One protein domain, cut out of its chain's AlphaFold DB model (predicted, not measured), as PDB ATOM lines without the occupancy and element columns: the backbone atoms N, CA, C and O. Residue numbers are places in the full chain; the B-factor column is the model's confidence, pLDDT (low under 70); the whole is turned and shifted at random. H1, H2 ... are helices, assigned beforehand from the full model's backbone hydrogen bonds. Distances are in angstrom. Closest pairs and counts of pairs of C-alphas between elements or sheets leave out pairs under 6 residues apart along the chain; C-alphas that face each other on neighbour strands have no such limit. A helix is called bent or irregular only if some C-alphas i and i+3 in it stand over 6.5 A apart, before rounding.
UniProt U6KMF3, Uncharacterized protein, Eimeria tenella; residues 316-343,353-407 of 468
ATOM      1  N   SER A 316     221.979 120.559 201.479       79.12
ATOM      2  CA  SER A 316     222.620 119.243 201.529       79.12
ATOM      3  C   SER A 316     224.100 119.285 201.125       79.12
ATOM      4  O   SER A 316     224.935 118.641 201.770       79.12
ATOM      5  N   ILE A 317     224.421 120.008 200.050       81.38
ATOM      6  CA  ILE A 317     225.796 120.149 199.562       81.38
ATOM      7  C   ILE A 317     226.604 120.976 200.567       81.38
ATOM      8  O   ILE A 317     227.657 120.526 201.020       81.38
ATOM      9  N   SER A 318     226.073 122.118 201.005       79.62
ATOM     10  CA  SER A 318     226.718 122.997 201.983       79.62
ATOM     11  C   SER A 318     227.008 122.300 203.313       79.62
ATOM     12  O   SER A 318     228.100 122.458 203.847       79.62
ATOM     13  N   LEU A 319     226.091 121.473 203.825       80.44
ATOM     14  CA  LEU A 319     226.312 120.685 205.046       80.44
ATOM     15  C   LEU A 319     227.468 119.693 204.906       80.44
ATOM     16  O   LEU A 319     228.211 119.470 205.859       80.44
ATOM     17  N   SER A 320     227.631 119.117 203.714       78.56
ATOM     18  CA  SER A 320     228.724 118.185 203.427       78.56
ATOM     19  C   SER A 320     230.072 118.911 203.374       78.56
ATOM     20  O   SER A 320     231.063 118.400 203.881       78.56
ATOM     21  N   PHE A 321     230.113 120.129 202.826       77.06
ATOM     22  CA  PHE A 321     231.319 120.963 202.851       77.06
ATOM     23  C   PHE A 321     231.647 121.487 204.249       77.06
ATOM     24  O   PHE A 321     232.811 121.500 204.642       77.06
ATOM     25  N   LEU A 322     230.631 121.884 205.021       80.12
ATOM     26  CA  LEU A 322     230.817 122.360 206.388       80.12
ATOM     27  C   LEU A 322     231.371 121.249 207.290       80.12
ATOM     28  O   LEU A 322     232.244 121.516 208.112       80.12
ATOM     29  N   SER A 323     230.923 119.998 207.109       79.00
ATOM     30  CA  SER A 323     231.479 118.859 207.847       79.00
ATOM     31  C   SER A 323     232.931 118.575 207.458       79.00
ATOM     32  O   SER A 323     233.749 118.298 208.332       79.00
ATOM     33  N   LEU A 324     233.279 118.723 206.176       80.62
ATOM     34  CA  LEU A 324     234.648 118.594 205.672       80.62
ATOM     35  C   LEU A 324     235.577 119.673 206.242       80.62
ATOM     36  O   LEU A 324     236.686 119.361 206.667       80.62
ATOM     37  N   LEU A 325     235.116 120.925 206.312       80.12
ATOM     38  CA  LEU A 325     235.862 122.025 206.930       80.12
ATOM     39  C   LEU A 325     236.019 121.836 208.439       80.12
ATOM     40  O   LEU A 325     237.117 122.017 208.960       80.12
ATOM     41  N   ALA A 326     234.957 121.426 209.137       81.62
ATOM     42  CA  ALA A 326     235.029 121.101 210.559       81.62
ATOM     43  C   ALA A 326     236.023 119.957 210.821       81.62
ATOM     44  O   ALA A 326     236.801 120.012 211.770       81.62
ATOM     45  N   PHE A 327     236.053 118.955 209.940       80.00
ATOM     46  CA  PHE A 327     236.995 117.846 210.007       80.00
ATOM     47  C   PHE A 327     238.443 118.268 209.717       80.00
ATOM     48  O   PHE A 327     239.355 117.862 210.433       80.00
ATOM     49  N   ALA A 328     238.665 119.120 208.714       80.62
ATOM     50  CA  ALA A 328     239.985 119.678 208.428       80.62
ATOM     51  C   ALA A 328     240.494 120.549 209.590       80.62
ATOM     52  O   ALA A 328     241.649 120.429 209.990       80.62
ATOM     53  N   GLY A 329     239.618 121.370 210.180       83.31
ATOM     54  CA  GLY A 329     239.923 122.158 211.375       83.31
ATOM     55  C   GLY A 329     240.247 121.281 212.584       83.31
ATOM     56  O   GLY A 329     241.204 121.556 213.304       83.31
ATOM     57  N   TRP A 330     239.514 120.180 212.766       84.44
ATOM     58  CA  TRP A 330     239.807 119.178 213.789       84.44
ATOM     59  C   TRP A 330     241.190 118.548 213.588       84.44
ATOM     60  O   TRP A 330     241.986 118.515 214.521       84.44
ATOM     61  N   LEU A 331     241.520 118.106 212.371       82.12
ATOM     62  CA  LEU A 331     242.846 117.565 212.049       82.12
ATOM     63  C   LEU A 331     243.967 118.576 212.313       82.12
ATOM     64  O   LEU A 331     244.974 118.220 212.919       82.12
ATOM     65  N   ALA A 332     243.781 119.833 211.904       79.81
ATOM     66  CA  ALA A 332     244.750 120.896 212.149       79.81
ATOM     67  C   ALA A 332     244.954 121.147 213.652       79.81
ATOM     68  O   ALA A 332     246.092 121.246 214.106       79.81
ATOM     69  N   PHE A 333     243.869 121.178 214.432       82.56
ATOM     70  CA  PHE A 333     243.927 121.317 215.888       82.56
ATOM     71  C   PHE A 333     244.730 120.181 216.536       82.56
ATOM     72  O   PHE A 333     245.621 120.438 217.346       82.56
ATOM     73  N   TRP A 334     244.478 118.933 216.137       81.56
ATOM     74  CA  TRP A 334     245.225 117.779 216.646       81.56
ATOM     75  C   TRP A 334     246.682 117.765 216.204       81.56
ATOM     76  O   TRP A 334     247.539 117.369 216.986       81.56
ATOM     77  N   TRP A 335     246.979 118.227 214.990       80.25
ATOM     78  CA  TRP A 335     248.355 118.345 214.516       80.25
ATOM     79  C   TRP A 335     249.148 119.358 215.344       80.25
ATOM     80  O   TRP A 335     250.248 119.056 215.798       80.25
ATOM     81  N   ILE A 336     248.560 120.527 215.625       80.44
ATOM     82  CA  ILE A 336     249.153 121.537 216.512       80.44
ATOM     83  C   ILE A 336     249.367 120.952 217.913       80.44
ATOM     84  O   ILE A 336     250.440 121.112 218.492       80.44
ATOM     85  N   PHE A 337     248.381 120.225 218.442       77.69
ATOM     86  CA  PHE A 337     248.482 119.601 219.759       77.69
ATOM     87  C   PHE A 337     249.560 118.509 219.817       77.69
ATOM     88  O   PHE A 337     250.313 118.435 220.785       77.69
ATOM     89  N   ALA A 338     249.687 117.697 218.765       76.88
ATOM     90  CA  ALA A 338     250.741 116.698 218.643       76.88
ATOM     91  C   ALA A 338     252.126 117.356 218.610       76.88
ATOM     92  O   ALA A 338     253.005 116.930 219.350       76.88
ATOM     93  N   VAL A 339     252.309 118.425 217.827       78.06
ATOM     94  CA  VAL A 339     253.569 119.188 217.780       78.06
ATOM     95  C   VAL A 339     253.912 119.784 219.150       78.06
ATOM     96  O   VAL A 339     255.066 119.719 219.566       78.06
ATOM     97  N   LEU A 340     252.922 120.304 219.882       76.69
ATOM     98  CA  LEU A 340     253.120 120.821 221.242       76.69
ATOM     99  C   LEU A 340     253.509 119.722 222.243       76.69
ATOM    100  O   LEU A 340     254.340 119.965 223.114       76.69
ATOM    101  N   LEU A 341     252.945 118.517 222.117       71.94
ATOM    102  CA  LEU A 341     253.260 117.378 222.988       71.94
ATOM    103  C   LEU A 341     254.571 116.667 222.634       71.94
ATOM    104  O   LEU A 341     255.204 116.093 223.516       71.94
ATOM    105  N   LEU A 342     254.975 116.697 221.364       69.31
ATOM    106  CA  LEU A 342     256.247 116.154 220.876       69.31
ATOM    107  C   LEU A 342     257.439 117.071 221.184       69.31
ATOM    108  O   LEU A 342     258.569 116.732 220.832       69.31
ATOM    109  N   SER A 343     257.209 118.215 221.836       69.75
ATOM    110  CA  SER A 343     258.282 119.119 222.228       69.75
ATOM    111  C   SER A 343     259.259 118.385 223.171       69.75
ATOM    112  O   SER A 343     258.843 117.880 224.217       69.75
ATOM    113  N   GLY A 353     253.681 109.539 225.125       79.00
ATOM    114  CA  GLY A 353     253.474 109.961 223.737       79.00
ATOM    115  C   GLY A 353     252.867 108.858 222.866       79.00
ATOM    116  O   GLY A 353     251.940 109.120 222.101       79.00
ATOM    117  N   LEU A 354     253.321 107.608 223.030       80.25
ATOM    118  CA  LEU A 354     252.778 106.461 222.298       80.25
ATOM    119  C   LEU A 354     251.304 106.201 222.650       80.25
ATOM    120  O   LEU A 354     250.477 106.060 221.751       80.25
ATOM    121  N   LEU A 355     250.955 106.166 223.941       82.62
ATOM    122  CA  LEU A 355     249.570 105.957 224.384       82.62
ATOM    123  C   LEU A 355     248.649 107.088 223.919       82.62
ATOM    124  O   LEU A 355     247.529 106.825 223.483       82.62
ATOM    125  N   PHE A 356     249.132 108.330 223.956       79.88
ATOM    126  CA  PHE A 356     248.389 109.476 223.448       79.88
ATOM    127  C   PHE A 356     248.147 109.379 221.937       79.88
ATOM    128  O   PHE A 356     247.031 109.619 221.476       79.88
ATOM    129  N   LEU A 357     249.156 108.966 221.165       80.31
ATOM    130  CA  LEU A 357     249.031 108.763 219.722       80.31
ATOM    131  C   LEU A 357     248.041 107.636 219.397       80.31
ATOM    132  O   LEU A 357     247.163 107.823 218.557       80.31
ATOM    133  N   ILE A 358     248.110 106.506 220.106       84.56
ATOM    134  CA  ILE A 358     247.158 105.394 219.948       84.56
ATOM    135  C   ILE A 358     245.732 105.848 220.283       84.56
ATOM    136  O   ILE A 358     244.798 105.543 219.536       84.56
ATOM    137  N   PHE A 359     245.549 106.599 221.373       83.56
ATOM    138  CA  PHE A 359     244.241 107.125 221.760       83.56
ATOM    139  C   PHE A 359     243.709 108.130 220.730       83.56
ATOM    140  O   PHE A 359     242.556 108.026 220.318       83.56
ATOM    141  N   SER A 360     244.553 109.044 220.245       80.06
ATOM    142  CA  SER A 360     244.196 110.031 219.218       80.06
ATOM    143  C   SER A 360     243.775 109.361 217.905       80.06
ATOM    144  O   SER A 360     242.703 109.662 217.376       80.06
ATOM    145  N   VAL A 361     244.543 108.374 217.427       83.44
ATOM    146  CA  VAL A 361     244.199 107.585 216.233       83.44
ATOM    147  C   VAL A 361     242.905 106.798 216.447       83.44
ATOM    148  O   VAL A 361     242.062 106.751 215.554       83.44
ATOM    149  N   SER A 362     242.694 106.225 217.634       81.69
ATOM    150  CA  SER A 362     241.466 105.481 217.951       81.69
ATOM    151  C   SER A 362     240.230 106.385 217.956       81.69
ATOM    152  O   SER A 362     239.214 106.042 217.353       81.69
ATOM    153  N   VAL A 363     240.318 107.571 218.573       84.94
ATOM    154  CA  VAL A 363     239.244 108.578 218.556       84.94
ATOM    155  C   VAL A 363     238.985 109.058 217.129       84.94
ATOM    156  O   VAL A 363     237.832 109.172 216.720       84.94
ATOM    157  N   PHE A 364     240.034 109.275 216.334       79.88
ATOM    158  CA  PHE A 364     239.908 109.653 214.930       79.88
ATOM    159  C   PHE A 364     239.183 108.588 214.100       79.88
ATOM    160  O   PHE A 364     238.238 108.909 213.375       79.88
ATOM    161  N   LEU A 365     239.572 107.317 214.230       83.88
ATOM    162  CA  LEU A 365     238.908 106.200 213.553       83.88
ATOM    163  C   LEU A 365     237.447 106.062 213.997       83.88
ATOM    164  O   LEU A 365     236.569 105.817 213.173       83.88
ATOM    165  N   PHE A 366     237.156 106.288 215.279       85.81
ATOM    166  CA  PHE A 366     235.789 106.256 215.788       85.81
ATOM    167  C   PHE A 366     234.927 107.395 215.223       85.81
ATOM    168  O   PHE A 366     233.817 107.152 214.745       85.81
ATOM    169  N   VAL A 367     235.437 108.632 215.221       83.88
ATOM    170  CA  VAL A 367     234.722 109.800 214.678       83.88
ATOM    171  C   VAL A 367     234.519 109.661 213.172       83.88
ATOM    172  O   VAL A 367     233.408 109.863 212.684       83.88
ATOM    173  N   THR A 368     235.548 109.254 212.427       82.06
ATOM    174  CA  THR A 368     235.424 109.008 210.980       82.06
ATOM    175  C   THR A 368     234.429 107.892 210.683       82.06
ATOM    176  O   THR A 368     233.594 108.058 209.798       82.06
ATOM    177  N   PHE A 369     234.423 106.804 211.458       84.00
ATOM    178  CA  PHE A 369     233.424 105.746 211.330       84.00
ATOM    179  C   PHE A 369     231.999 106.243 211.628       84.00
ATOM    180  O   PHE A 369     231.069 105.911 210.891       84.00
ATOM    181  N   MET A 370     231.809 107.082 212.652       83.44
ATOM    182  CA  MET A 370     230.511 107.703 212.952       83.44
ATOM    183  C   MET A 370     230.035 108.623 211.822       83.44
ATOM    184  O   MET A 370     228.873 108.540 211.418       83.44
ATOM    185  N   VAL A 371     230.923 109.445 211.256       82.44
ATOM    186  CA  VAL A 371     230.610 110.314 210.108       82.44
ATOM    187  C   VAL A 371     230.301 109.483 208.859       82.44
ATOM    188  O   VAL A 371     229.319 109.756 208.166       82.44
ATOM    189  N   LEU A 372     231.065 108.424 208.588       82.44
ATOM    190  CA  LEU A 372     230.811 107.507 207.476       82.44
ATOM    191  C   LEU A 372     229.451 106.807 207.635       82.44
ATOM    192  O   LEU A 372     228.675 106.700 206.689       82.44
ATOM    193  N   ARG A 373     229.114 106.380 208.856       85.94
ATOM    194  CA  ARG A 373     227.813 105.772 209.157       85.94
ATOM    195  C   ARG A 373     226.671 106.775 208.977       85.94
ATOM    196  O   ARG A 373     225.658 106.429 208.371       85.94
ATOM    197  N   ALA A 374     226.830 108.010 209.453       81.31
ATOM    198  CA  ALA A 374     225.828 109.064 209.307       81.31
ATOM    199  C   ALA A 374     225.607 109.452 207.836       81.31
ATOM    200  O   ALA A 374     224.466 109.555 207.384       81.31
ATOM    201  N   THR A 375     226.686 109.599 207.064       81.94
ATOM    202  CA  THR A 375     226.614 109.879 205.621       81.94
ATOM    203  C   THR A 375     225.985 108.719 204.853       81.94
ATOM    204  O   THR A 375     225.134 108.960 204.000       81.94
ATOM    205  N   PHE A 376     226.294 107.467 205.204       84.06
ATOM    206  CA  PHE A 376     225.668 106.289 204.599       84.06
ATOM    207  C   PHE A 376     224.162 106.202 204.888       84.06
ATOM    208  O   PHE A 376     223.369 105.929 203.983       84.06
ATOM    209  N   ILE A 377     223.742 106.481 206.128       85.81
ATOM    210  CA  ILE A 377     222.319 106.548 206.494       85.81
ATOM    211  C   ILE A 377     221.630 107.678 205.719       85.81
ATOM    212  O   ILE A 377     220.584 107.450 205.112       85.81
ATOM    213  N   SER A 378     222.239 108.867 205.664       81.38
ATOM    214  CA  SER A 378     221.713 110.004 204.900       81.38
ATOM    215  C   SER A 378     221.569 109.670 203.412       81.38
ATOM    216  O   SER A 378     220.532 109.945 202.810       81.38
ATOM    217  N   TYR A 379     222.563 108.995 202.827       82.25
ATOM    218  CA  TYR A 379     222.530 108.557 201.436       82.25
ATOM    219  C   TYR A 379     221.394 107.561 201.176       82.25
ATOM    220  O   TYR A 379     220.648 107.720 200.209       82.25
ATOM    221  N   ARG A 380     221.190 106.579 202.065       87.38
ATOM    222  CA  ARG A 380     220.073 105.628 201.950       87.38
ATOM    223  C   ARG A 380     218.710 106.306 202.034       87.38
ATOM    224  O   ARG A 380     217.838 105.985 201.230       87.38
ATOM    225  N   VAL A 381     218.533 107.254 202.955       83.81
ATOM    226  CA  VAL A 381     217.279 108.016 203.082       83.81
ATOM    227  C   VAL A 381     217.029 108.850 201.825       83.81
ATOM    228  O   VAL A 381     215.935 108.801 201.268       83.81
ATOM    229  N   ARG A 382     218.048 109.544 201.305       79.81
ATOM    230  CA  ARG A 382     217.938 110.309 200.051       79.81
ATOM    231  C   ARG A 382     217.576 109.427 198.864       79.81
ATOM    232  O   ARG A 382     216.719 109.798 198.070       79.81
ATOM    233  N   PHE A 383     218.194 108.254 198.757       82.19
ATOM    234  CA  PHE A 383     217.902 107.307 197.686       82.19
ATOM    235  C   PHE A 383     216.472 106.754 197.778       82.19
ATOM    236  O   PHE A 383     215.801 106.609 196.756       82.19
ATOM    237  N   ALA A 384     215.973 106.504 198.993       85.94
ATOM    238  CA  ALA A 384     214.588 106.102 199.215       85.94
ATOM    239  C   ALA A 384     213.596 107.208 198.813       85.94
ATOM    240  O   ALA A 384     212.642 106.928 198.090       85.94
ATOM    241  N   ILE A 385     213.858 108.461 199.200       82.94
ATOM    242  CA  ILE A 385     213.024 109.617 198.832       82.94
ATOM    243  C   ILE A 385     213.031 109.832 197.314       82.94
ATOM    244  O   ILE A 385     211.971 110.005 196.725       82.94
ATOM    245  N   MET A 386     214.196 109.760 196.664       78.00
ATOM    246  CA  MET A 386     214.311 109.881 195.204       78.00
ATOM    247  C   MET A 386     213.526 108.787 194.475       78.00
ATOM    248  O   MET A 386     212.818 109.080 193.514       78.00
ATOM    249  N   ARG A 387     213.596 107.535 194.947       86.50
ATOM    250  CA  ARG A 387     212.791 106.441 194.384       86.50
ATOM    251  C   ARG A 387     211.296 106.648 194.598       86.50
ATOM    252  O   ARG A 387     210.524 106.331 193.698       86.50
ATOM    253  N   GLN A 388     210.882 107.151 195.759       84.69
ATOM    254  CA  GLN A 388     209.472 107.433 196.016       84.69
ATOM    255  C   GLN A 388     208.974 108.569 195.121       84.69
ATOM    256  O   GLN A 388     207.976 108.402 194.432       84.69
ATOM    257  N   ALA A 389     209.738 109.657 195.020       80.75
ATOM    258  CA  ALA A 389     209.431 110.767 194.130       80.75
ATOM    259  C   ALA A 389     209.339 110.321 192.665       80.75
ATOM    260  O   ALA A 389     208.445 110.768 191.958       80.75
ATOM    261  N   GLN A 390     210.208 109.411 192.206       83.50
ATOM    262  CA  GLN A 390     210.107 108.831 190.862       83.50
ATOM    263  C   GLN A 390     208.821 108.025 190.663       83.50
ATOM    264  O   GLN A 390     208.168 108.194 189.636       83.50
ATOM    265  N   LYS A 391     208.429 107.195 191.637       88.56
ATOM    266  CA  LYS A 391     207.165 106.445 191.579       88.56
ATOM    267  C   LYS A 391     205.952 107.370 191.547       88.56
ATOM    268  O   LYS A 391     205.037 107.133 190.764       88.56
ATOM    269  N   ASP A 392     205.963 108.433 192.346       83.44
ATOM    270  CA  ASP A 392     204.876 109.412 192.381       83.44
ATOM    271  C   ASP A 392     204.801 110.182 191.051       83.44
ATOM    272  O   ASP A 392     203.718 110.365 190.496       83.44
ATOM    273  N   LEU A 393     205.950 110.545 190.465       78.88
ATOM    274  CA  LEU A 393     206.027 111.166 189.137       78.88
ATOM    275  C   LEU A 393     205.545 110.233 188.022       78.88
ATOM    276  O   LEU A 393     204.870 110.684 187.099       78.88
ATOM    277  N   GLU A 394     205.872 108.942 188.086       85.88
ATOM    278  CA  GLU A 394     205.341 107.934 187.165       85.88
ATOM    279  C   GLU A 394     203.827 107.764 187.324       85.88
ATOM    280  O   GLU A 394     203.120 107.668 186.322       85.88
ATOM    281  N   GLY A 395     203.319 107.791 188.560       88.19
ATOM    282  CA  GLY A 395     201.887 107.781 188.856       88.19
ATOM    283  C   GLY A 395     201.167 108.980 188.242       88.19
ATOM    284  O   GLY A 395     200.196 108.802 187.509       88.19
ATOM    285  N   ILE A 396     201.697 110.190 188.449       78.75
ATOM    286  CA  ILE A 396     201.155 111.422 187.861       78.75
ATOM    287  C   ILE A 396     201.230 111.373 186.334       78.75
ATOM    288  O   ILE A 396     200.271 111.753 185.668       78.75
ATOM    289  N   ARG A 397     202.326 110.874 185.748       78.44
ATOM    290  CA  ARG A 397     202.442 110.721 184.288       78.44
ATOM    291  C   ARG A 397     201.404 109.762 183.724       78.44
ATOM    292  O   ARG A 397     200.826 110.079 182.693       78.44
ATOM    293  N   ARG A 398     201.142 108.632 184.389       85.44
ATOM    294  CA  ARG A 398     200.083 107.696 183.976       85.44
ATOM    295  C   ARG A 398     198.705 108.329 184.091       85.44
ATOM    296  O   ARG A 398     197.977 108.324 183.115       85.44
ATOM    297  N   GLN A 399     198.399 108.978 185.214       79.19
ATOM    298  CA  GLN A 399     197.137 109.706 185.378       79.19
ATOM    299  C   GLN A 399     196.967 110.805 184.324       79.19
ATOM    300  O   GLN A 399     195.881 110.975 183.786       79.19
ATOM    301  N   THR A 400     198.040 111.527 183.993       74.38
ATOM    302  CA  THR A 400     198.030 112.562 182.949       74.38
ATOM    303  C   THR A 400     197.833 111.952 181.561       74.38
ATOM    304  O   THR A 400     197.090 112.512 180.762       74.38
ATOM    305  N   ALA A 401     198.460 110.806 181.276       78.31
ATOM    306  CA  ALA A 401     198.282 110.077 180.023       78.31
ATOM    307  C   ALA A 401     196.853 109.527 179.882       78.31
ATOM    308  O   ALA A 401     196.248 109.691 178.826       78.31
ATOM    309  N   ASP A 402     196.280 108.967 180.949       79.06
ATOM    310  CA  ASP A 402     194.897 108.476 180.971       79.06
ATOM    311  C   ASP A 402     193.899 109.636 180.818       79.06
ATOM    312  O   ASP A 402     192.953 109.559 180.032       79.06
ATOM    313  N   LEU A 403     194.139 110.765 181.498       74.94
ATOM    314  CA  LEU A 403     193.363 111.994 181.307       74.94
ATOM    315  C   LEU A 403     193.469 112.496 179.867       74.94
ATOM    316  O   LEU A 403     192.447 112.860 179.290       74.94
ATOM    317  N   GLN A 404     194.659 112.483 179.259       75.06
ATOM    318  CA  GLN A 404     194.825 112.845 177.849       75.06
ATOM    319  C   GLN A 404     194.079 111.890 176.910       75.06
ATOM    320  O   GLN A 404     193.483 112.354 175.945       75.06
ATOM    321  N   GLN A 405     194.055 110.586 177.180       77.00
ATOM    322  CA  GLN A 405     193.339 109.629 176.327       77.00
ATOM    323  C   GLN A 405     191.813 109.742 176.440       77.00
ATOM    324  O   GLN A 405     191.105 109.386 175.499       77.00
ATOM    325  N   HIS A 406     191.292 110.249 177.562       73.44
ATOM    326  CA  HIS A 406     189.851 110.271 177.827       73.44
ATOM    327  C   HIS A 406     189.203 111.661 177.836       73.44
ATOM    328  O   HIS A 406     187.976 111.757 177.925       73.44
ATOM    329  N   THR A 407     189.971 112.748 177.715       73.31
ATOM    330  CA  THR A 407     189.412 114.107 177.678       73.31
ATOM    331  C   THR A 407     189.569 114.771 176.317       73.31
ATOM    332  O   THR A 407     190.600 114.677 175.660       73.31
TER     333      THR A 407
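AT A GLANCE: This is residues 316 to 343 and 353 to 407 of the 468 residues of an uncharacterized protein of Eimeria tenella (UniProt U6KMF3). Two long helices run side by side in opposite directions, nearly parallel in line with a gap between them, and the longer one, H2, runs on far past the shorter one, H1, so that residues 379 to 407 stick out as a single arm. The whole is a rod, and H2 with its free arm makes the length. The printed part has 83 residues with two named helices, H1 and then H2, and no named strand; the class is all helix. It is extended, with a radius of gyration of the C-alphas of 23.6 A and spans of 82 by 20 by 7 A.

HOW THE PARTS SIT: Look first at H1, residues 316 to 341, and then at H2, residues 353 to 406. They are close but not clearly touching, with 1 pair of C-alphas within 8 A. That closest pair is Leu 341 and Gly 353, whose C-alphas are 7.5 A apart. Their lines stand at a shallow tilt of 4 degrees, and they run opposite ways. From centre to centre they are 23.1 A apart. Residues 379 to 407, of which 379 to 406 belong to H2, stand free. In H1 and H2 every O i to N i+4 pair is within hydrogen-bond range.

IN THESE COORDINATES: Find C-alpha 316 at (222.620, 119.243, 201.529); from there H1 runs 37.5 A to C-alpha 341 at (253.260, 117.378, 222.988). Next find C-alpha 353 at (253.474, 109.961, 223.737), where H2 begins; it runs 78.5 A to C-alpha 406 at (189.851, 110.271, 177.827). Neither helix is bent.

THE WHOLE: The two C-alphas farthest apart are those of Ser 343 and Thr 407, at 82.2 A. Without the free stretch, the body of 54 residues spans 41 by 18 by 5 A. The link from H1 to H2 goes across the cut: residues 344 to 352 are not printed, and C-alphas 343 and 353 are 10.5 A apart. The mean pLDDT of the printed part is 80.9, and residues 342 to 343 are under 70.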